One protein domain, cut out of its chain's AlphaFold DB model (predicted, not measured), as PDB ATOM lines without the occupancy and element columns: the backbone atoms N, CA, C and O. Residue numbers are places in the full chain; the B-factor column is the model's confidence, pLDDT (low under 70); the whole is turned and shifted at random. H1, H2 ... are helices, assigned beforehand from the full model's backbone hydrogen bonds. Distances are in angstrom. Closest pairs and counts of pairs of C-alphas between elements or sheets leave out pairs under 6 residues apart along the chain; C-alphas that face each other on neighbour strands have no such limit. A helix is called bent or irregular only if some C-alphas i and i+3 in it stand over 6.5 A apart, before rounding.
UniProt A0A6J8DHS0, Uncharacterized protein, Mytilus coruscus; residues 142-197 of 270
ATOM      1  N   ILE A 142     311.862 352.477 296.075       91.94
ATOM      2  CA  ILE A 142     312.836 351.707 296.854       91.94
ATOM      3  C   ILE A 142     312.077 350.835 297.862       91.94
ATOM      4  O   ILE A 142     311.300 351.363 298.662       91.94
ATOM      5  N   PRO A 143     312.273 349.509 297.853       91.19
ATOM      6  CA  PRO A 143     311.637 348.644 298.831       91.19
ATOM      7  C   PRO A 143     312.292 348.825 300.212       91.19
ATOM      8  O   PRO A 143     313.479 349.127 300.325       91.19
ATOM      9  N   ASN A 144     311.515 348.659 301.287       89.06
ATOM     10  CA  ASN A 144     311.997 348.904 302.656       89.06
ATOM     11  C   ASN A 144     313.160 347.985 303.070       89.06
ATOM     12  O   ASN A 144     313.945 348.351 303.941       89.06
ATOM     13  N   ASP A 145     313.258 346.800 302.470       89.88
ATOM     14  CA  ASP A 145     314.328 345.830 302.709       89.88
ATOM     15  C   ASP A 145     315.683 346.282 302.148       89.88
ATOM     16  O   ASP A 145     316.702 345.864 302.677       89.88
ATOM     17  N   ALA A 146     315.725 347.206 301.181       88.12
ATOM     18  CA  ALA A 146     316.976 347.777 300.670       88.12
ATOM     19  C   ALA A 146     317.763 348.581 301.723       88.12
ATOM     20  O   ALA A 146     318.948 348.848 301.535       88.12
ATOM     21  N   PHE A 147     317.112 348.990 302.817       87.19
ATOM     22  CA  PHE A 147     317.748 349.689 303.940       87.19
ATOM     23  C   PHE A 147     318.128 348.754 305.092       87.19
ATOM     24  O   PHE A 147     318.724 349.198 306.076       87.19
ATOM     25  N   ILE A 148     317.739 347.484 305.003       90.38
ATOM     26  CA  ILE A 148     318.040 346.470 306.003       90.38
ATOM     27  C   ILE A 148     319.236 345.675 305.485       90.38
ATOM     28  O   ILE A 148     319.250 345.331 304.304       90.38
ATOM     29  N   PRO A 149     320.229 345.364 306.337       91.06
ATOM     30  CA  PRO A 149     321.356 344.570 305.894       91.06
ATOM     31  C   PRO A 149     320.903 343.243 305.282       91.06
ATOM     32  O   PRO A 149     320.029 342.562 305.825       91.06
ATOM     33  N   GLY A 150     321.484 342.870 304.148       91.81
ATOM     34  CA  GLY A 150     321.233 341.563 303.545       91.81
ATOM     35  C   GLY A 150     321.859 340.426 304.361       91.81
ATOM     36  O   GLY A 150     322.723 340.656 305.207       91.81
ATOM     37  N   ASP A 151     321.504 339.172 304.065       93.06
ATOM     38  CA  ASP A 151     322.077 337.997 304.749       93.06
ATOM     39  C   ASP A 151     323.616 337.965 304.683       93.06
ATOM     40  O   ASP A 151     324.286 337.614 305.656       93.06
ATOM     41  N   GLN A 152     324.184 338.372 303.543       93.19
ATOM     42  CA  GLN A 152     325.633 338.457 303.364       93.19
ATOM     43  C   GLN A 152     326.253 339.562 304.229       93.19
ATOM     44  O   GLN A 152     327.281 339.342 304.859       93.19
ATOM     45  N   GLU A 153     325.615 340.729 304.306       92.38
ATOM     46  CA  GLU A 153     326.102 341.848 305.117       92.38
ATOM     47  C   GLU A 153     326.009 341.524 306.611       92.38
ATOM     48  O   GLU A 153     326.912 341.860 307.373       92.38
ATOM     49  N   TYR A 154     324.964 340.803 307.030       94.12
ATOM     50  CA  TYR A 154     324.867 340.251 308.379       94.12
ATOM     51  C   TYR A 154     325.988 339.259 308.673       94.12
ATOM     52  O   TYR A 154     326.573 339.313 309.756       94.12
ATOM     53  N   TYR A 155     326.300 338.367 307.733       94.69
ATOM     54  CA  TYR A 155     327.411 337.434 307.884       94.69
ATOM     55  C   TYR A 155     328.746 338.173 308.037       94.69
ATOM     56  O   TYR A 155     329.503 337.872 308.962       94.69
ATOM     57  N   ASP A 156     329.017 339.168 307.193       92.50
ATOM     58  CA  ASP A 156     330.258 339.946 307.235       92.50
ATOM     59  C   ASP A 156     330.363 340.752 308.543       92.50
ATOM     60  O   ASP A 156     331.360 340.657 309.262       92.50
ATOM     61  N   LEU A 157     329.284 341.438 308.934       92.88
ATOM     62  CA  LEU A 157     329.185 342.150 310.212       92.88
ATOM     63  C   LEU A 157     329.417 341.213 311.407       92.88
ATOM     64  O   LEU A 157     330.052 341.578 312.400       92.88
ATOM     65  N   HIS A 158     328.913 339.984 311.322       94.38
ATOM     66  CA  HIS A 158     329.106 338.986 312.357       94.38
ATOM     67  C   HIS A 158     330.577 338.559 312.487       94.38
ATOM     68  O   HIS A 158     331.087 338.452 313.605       94.38
ATOM     69  N   GLN A 159     331.289 338.374 311.371       93.56
ATOM     70  CA  GLN A 159     332.729 338.079 311.387       93.56
ATOM     71  C   GLN A 159     333.551 339.238 311.969       93.56
ATOM     72  O   GLN A 159     334.483 339.020 312.756       93.56
ATOM     73  N   ASP A 160     333.162 340.474 311.663       93.81
ATOM     74  CA  ASP A 160     333.775 341.674 312.227       93.81
ATOM     75  C   ASP A 160     333.613 341.717 313.752       93.81
ATOM     76  O   ASP A 160     334.591 341.921 314.486       93.81
ATOM     77  N   PHE A 161     332.414 341.415 314.261       94.88
ATOM     78  CA  PHE A 161     332.177 341.305 315.701       94.88
ATOM     79  C   PHE A 161     332.982 340.185 316.355       94.88
ATOM     80  O   PHE A 161     333.559 340.411 317.424       94.88
ATOM     81  N   LYS A 162     333.094 339.007 315.726       93.69
ATOM     82  CA  LYS A 162     333.955 337.921 316.231       93.69
ATOM     83  C   LYS A 162     335.395 338.414 316.395       93.69
ATOM     84  O   LYS A 162     336.028 338.146 317.417       93.69
ATOM     85  N   THR A 163     335.897 339.197 315.443       93.75
ATOM     86  CA  THR A 163     337.244 339.780 315.509       93.75
ATOM     87  C   THR A 163     337.385 340.778 316.663       93.75
ATOM     88  O   THR A 163     338.358 340.706 317.419       93.75
ATOM     89  N   LEU A 164     336.409 341.668 316.865       94.69
ATOM     90  CA  LEU A 164     336.406 342.606 317.996       94.69
ATOM     91  C   LEU A 164     336.359 341.879 319.347       94.69
ATOM     92  O   LEU A 164     337.158 342.178 320.235       94.69
ATOM     93  N   MET A 165     335.499 340.869 319.477       93.94
ATOM     94  CA  MET A 165     335.387 340.052 320.686       93.94
ATOM     95  C   MET A 165     336.692 339.323 321.001       93.94
ATOM     96  O   MET A 165     337.140 339.328 322.149       93.94
ATOM     97  N   LYS A 166     337.351 338.747 319.987       93.12
ATOM     98  CA  LYS A 166     338.674 338.124 320.133       93.12
ATOM     99  C   LYS A 166     339.696 339.109 320.716       93.12
ATOM    100  O   LYS A 166     340.423 338.735 321.636       93.12
ATOM    101  N   ARG A 167     339.721 340.368 320.254       93.00
ATOM    102  CA  ARG A 167     340.608 341.417 320.804       93.00
ATOM    103  C   ARG A 167     340.300 341.692 322.271       93.00
ATOM    104  O   ARG A 167     341.194 341.596 323.108       93.00
ATOM    105  N   THR A 168     339.032 341.950 322.591       94.19
ATOM    106  CA  THR A 168     338.596 342.244 323.962       94.19
ATOM    107  C   THR A 168     338.919 341.095 324.917       94.19
ATOM    108  O   THR A 168     339.400 341.337 326.023       94.19
ATOM    109  N   LEU A 169     338.710 339.843 324.501       94.31
ATOM    110  CA  LEU A 169     339.035 338.676 325.319       94.31
ATOM    111  C   LEU A 169     340.535 338.579 325.607       94.31
ATOM    112  O   LEU A 169     340.912 338.364 326.754       94.31
ATOM    113  N   ILE A 170     341.394 338.769 324.605       94.38
ATOM    114  CA  ILE A 170     342.850 338.702 324.802       94.38
ATOM    115  C   ILE A 170     343.360 339.841 325.687       94.38
ATOM    116  O   ILE A 170     344.226 339.613 326.528       94.38
ATOM    117  N   GLU A 171     342.825 341.052 325.530       92.38
ATOM    118  CA  GLU A 171     343.223 342.208 326.341       92.38
ATOM    119  C   GLU A 171     342.811 342.074 327.813       92.38
ATOM    120  O   GLU A 171     343.533 342.533 328.697       92.38
ATOM    121  N   ASN A 172     341.670 341.431 328.089       95.44
ATOM    122  CA  ASN A 172     341.097 341.361 329.437       95.44
ATOM    123  C   ASN A 172     341.321 340.019 330.151       95.44
ATOM    124  O   ASN A 172     341.119 339.937 331.364       95.44
ATOM    125  N   VAL A 173     341.735 338.964 329.442       95.38
ATOM    126  CA  VAL A 173     341.954 337.626 330.008       95.38
ATOM    127  C   VAL A 173     343.438 337.257 329.885       95.38
ATOM    128  O   VAL A 173     343.854 336.718 328.858       95.38
ATOM    129  N   PRO A 174     344.256 337.462 330.941       94.19
ATOM    130  CA  PRO A 174     345.715 337.311 330.871       94.19
ATOM    131  C   PRO A 174     346.194 335.937 330.393       94.19
ATOM    132  O   PRO A 174     347.243 335.804 329.775       94.19
ATOM    133  N   CYS A 175     345.417 334.881 330.643       93.44
ATOM    134  CA  CYS A 175     345.789 333.533 330.227       93.44
ATOM    135  C   CYS A 175     345.700 333.305 328.702       93.44
ATOM    136  O   CYS A 175     346.212 332.297 328.212       93.44
ATOM    137  N   LEU A 176     345.093 334.239 327.960       92.06
ATOM    138  CA  LEU A 176     345.001 334.246 326.499       92.06
ATOM    139  C   LEU A 176     346.052 335.149 325.834       92.06
ATOM    140  O   LEU A 176     346.110 335.196 324.608       92.06
ATOM    141  N   GLU A 177     346.919 335.819 326.598       91.44
ATOM    142  CA  GLU A 177     347.926 336.752 326.066       91.44
ATOM    143  C   GLU A 177     348.837 336.101 325.013       91.44
ATOM    144  O   GLU A 177     349.156 336.699 323.984       91.44
ATOM    145  N   ASN A 178     349.170 334.823 325.206       92.38
ATOM    146  CA  ASN A 178     349.986 334.049 324.271       92.38
ATOM    147  C   ASN A 178     349.366 333.938 322.867       92.38
ATOM    148  O   ASN A 178     350.081 333.650 321.911       92.38
ATOM    149  N   LEU A 179     348.058 334.161 322.725       91.06
ATOM    150  CA  LEU A 179     347.316 334.066 321.465       91.06
ATOM    151  C   LEU A 179     347.184 335.418 320.755       91.06
ATOM    152  O   LEU A 179     346.607 335.482 319.674       91.06
ATOM    153  N   LYS A 180     347.744 336.496 321.318       91.62
ATOM    154  CA  LYS A 180     347.648 337.857 320.767       91.62
ATOM    155  C   LYS A 180     348.126 337.962 319.320       91.62
ATOM    156  O   LYS A 180     347.562 338.719 318.544       91.62
ATOM    157  N   HIS A 181     349.136 337.178 318.953       90.00
ATOM    158  CA  HIS A 181     349.686 337.145 317.598       90.00
ATOM    159  C   HIS A 181     348.761 336.484 316.559       90.00
ATOM    160  O   HIS A 181     349.015 336.623 315.368       90.00
ATOM    161  N   LEU A 182     347.720 335.759 316.990       89.31
ATOM    162  CA  LEU A 182     346.753 335.094 316.106       89.31
ATOM    163  C   LEU A 182     345.517 335.950 315.814       89.31
ATOM    164  O   LEU A 182     344.718 335.582 314.960       89.31
ATOM    165  N   VAL A 183     345.322 337.052 316.541       90.12
ATOM    166  CA  VAL A 183     344.144 337.908 316.380       90.12
ATOM    167  C   VAL A 183     344.487 339.092 315.496       90.12
ATOM    168  O   VAL A 183     345.413 339.851 315.775       90.12
ATOM    169  N   GLU A 184     343.702 339.265 314.437       88.62
ATOM    170  CA  GLU A 184     343.825 340.406 313.540       88.62
ATOM    171  C   GLU A 184     343.521 341.705 314.288       88.62
ATOM    172  O   GLU A 184     342.439 341.881 314.854       88.62
ATOM    173  N   TYR A 185     344.475 342.636 314.280       86.31
ATOM    174  CA  TYR A 185     344.329 343.922 314.964       86.31
ATOM    175  C   TYR A 185     343.493 344.935 314.167       86.31
ATOM    176  O   TYR A 185     342.786 345.748 314.758       86.31
ATOM    177  N   HIS A 186     343.513 344.851 312.835       87.56
ATOM    178  CA  HIS A 186     342.712 345.696 311.950       87.56
ATOM    179  C   HIS A 186     341.796 344.835 311.084       87.56
ATOM    180  O   HIS A 186     342.272 343.923 310.412       87.56
ATOM    181  N   ILE A 187     340.496 345.150 311.110       91.75
ATOM    182  CA  ILE A 187     339.511 344.557 310.198       91.75
ATOM    183  C   ILE A 187     339.839 345.064 308.793       91.75
ATOM    184  O   ILE A 187     339.976 346.275 308.591       91.75
ATOM    185  N   GLN A 188     340.027 344.143 307.849       89.62
ATOM    186  CA  GLN A 188     340.388 344.495 306.482       89.62
ATOM    187  C   GLN A 188     339.170 345.036 305.733       89.62
ATOM    188  O   GLN A 188     338.105 344.433 305.728       89.62
ATOM    189  N   HIS A 189     339.351 346.163 305.056       89.06
ATOM    190  CA  HIS A 189     338.373 346.780 304.172       89.06
ATOM    191  C   HIS A 189     339.046 347.161 302.846       89.06
ATOM    192  O   HIS A 189     340.273 347.196 302.727       89.06
ATOM    193  N   GLN A 190     338.241 347.503 301.839       89.50
ATOM    194  CA  GLN A 190     338.703 347.817 300.476       89.50
ATOM    195  C   GLN A 190     339.832 348.867 300.389       89.50
ATOM    196  O   GLN A 190     340.629 348.843 299.453       89.50
ATOM    197  N   TYR A 191     339.935 349.756 301.383       89.75
ATOM    198  CA  TYR A 191     340.921 350.837 301.434       89.75
ATOM    199  C   TYR A 191     341.955 350.687 302.561       89.75
ATOM    200  O   TYR A 191     342.638 351.657 302.885       89.75
ATOM    201  N   SER A 192     342.099 349.509 303.187       90.00
ATOM    202  CA  SER A 192     343.000 349.343 304.342       90.00
ATOM    203  C   SER A 192     344.450 349.708 304.028       90.00
ATOM    204  O   SER A 192     345.091 350.392 304.819       90.00
ATOM    205  N   LYS A 193     344.949 349.354 302.835       89.56
ATOM    206  CA  LYS A 193     346.318 349.695 302.394       89.56
ATOM    207  C   LYS A 193     346.536 351.204 302.257       89.56
ATOM    208  O   LYS A 193     347.653 351.696 302.409       89.56
ATOM    209  N   GLN A 194     345.488 351.940 301.899       88.62
ATOM    210  CA  GLN A 194     345.502 353.392 301.818       88.62
ATOM    211  C   GLN A 194     345.445 353.971 303.235       88.62
ATOM    212  O   GLN A 194     346.312 354.767 303.587       88.62
ATOM    213  N   SER A 195     344.488 353.529 304.055       85.25
ATOM    214  CA  SER A 195     344.252 354.024 305.418       85.25
ATOM    215  C   SER A 195     345.391 353.739 306.402       85.25
ATOM    216  O   SER A 195     345.582 354.507 307.339       85.25
ATOM    217  N   GLU A 196     346.186 352.690 306.185       88.31
ATOM    218  CA  GLU A 196     347.345 352.350 307.026       88.31
ATOM    219  C   GLU A 196     348.465 353.408 306.959       88.31
ATOM    220  O   GLU A 196     349.256 353.578 307.890       88.31
ATOM    221  N   LYS A 197     348.551 354.162 305.860       89.56
ATOM    222  CA  LYS A 197     349.631 355.133 305.649       89.56
ATOM    223  C   LYS A 197     349.445 356.373 306.540       89.56
ATOM    224  O   LYS A 197     348.385 357.000 306.551       89.56
TER     225      LYS A 197
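This is residues 142 to 197 of the 270 residues of an uncharacterized protein of Mytilus coruscus (UniProt A0A6J8DHS0). One long straight helix, H2, makes most of the longest axis, with the short helix H1 leading into its first residues; past its last residues a sharp corner leads into H3, which runs back at a steep tilt, and a tail then heads away to the side and holds the short helix H4 near the last printed residue. The helix-to-helix contact is that one corner of H2 and H3, while residues 142 to 148, with H1, and 189 to 195, with H4, stick out free. The printed part has 56 residues with four named helices, in the order H1, H2, H3, H4, and no named strand: the class is all helix. It is only just extended, close to loose, with a radius of gyration of the C-alphas of 15.4 A, and flat, spanning 50 by 28 by 13 A.

Start at H1, residues 144 to 147, which touches no helix. A tight link of three residues leads to H2, residues 151 to 172; H1 and H2 are apart. A tight link of one residue, Val 173, then brings you to H3, residues 174 to 182. H2 touches H3 with residues 167 to 171 alone; look at the closest C-alphas of the two, those of Ile 170 and Leu 176, 5.2 A apart. The two helices run opposite ways at a steep tilt of 49 degrees. A short link of nine residues leads on to H4, residues 192 to 195, which touches no helix. On the backbone, every O i to N i+4 pair in H2 is within hydrogen-bond range, H3 has 0 of 5 such pairs but 4 of 6 O i to N i+3 pairs within range, and H1 and H4 are too short for an O i to N i+4 pair.

Find C-alpha 144 at (311.997, 348.904, 302.656), where H1 begins; it ends at residue 147. Then find C-alpha 151 at (322.077, 337.997, 304.749); from there H2 runs 31.3 A to C-alpha 172 at (341.097, 341.361, 329.437). H3 covers 15.0 A from Pro 174 to Leu 182 and is irregular: C-alphas 178 and 181 are 7.4 A apart. H4 begins at Ser 192 and ends at C-alpha 195, at (344.252, 354.024, 305.418).

The two C-alphas farthest apart are those of Ile 142 and Cys 175, at 50.3 A, and the first and last printed C-alphas, of Ile 142 and Lys 197, are 38.0 A apart. Residues 150 to 156, of which 151 to 156 belong to H2, stand free too; without the stretches that stand free, the body of 35 residues spans 35 by 28 by 13 A. The printed part has no cut, and no link is long. The mean pLDDT of the printed part is 91.6, and no printed residue is under 70.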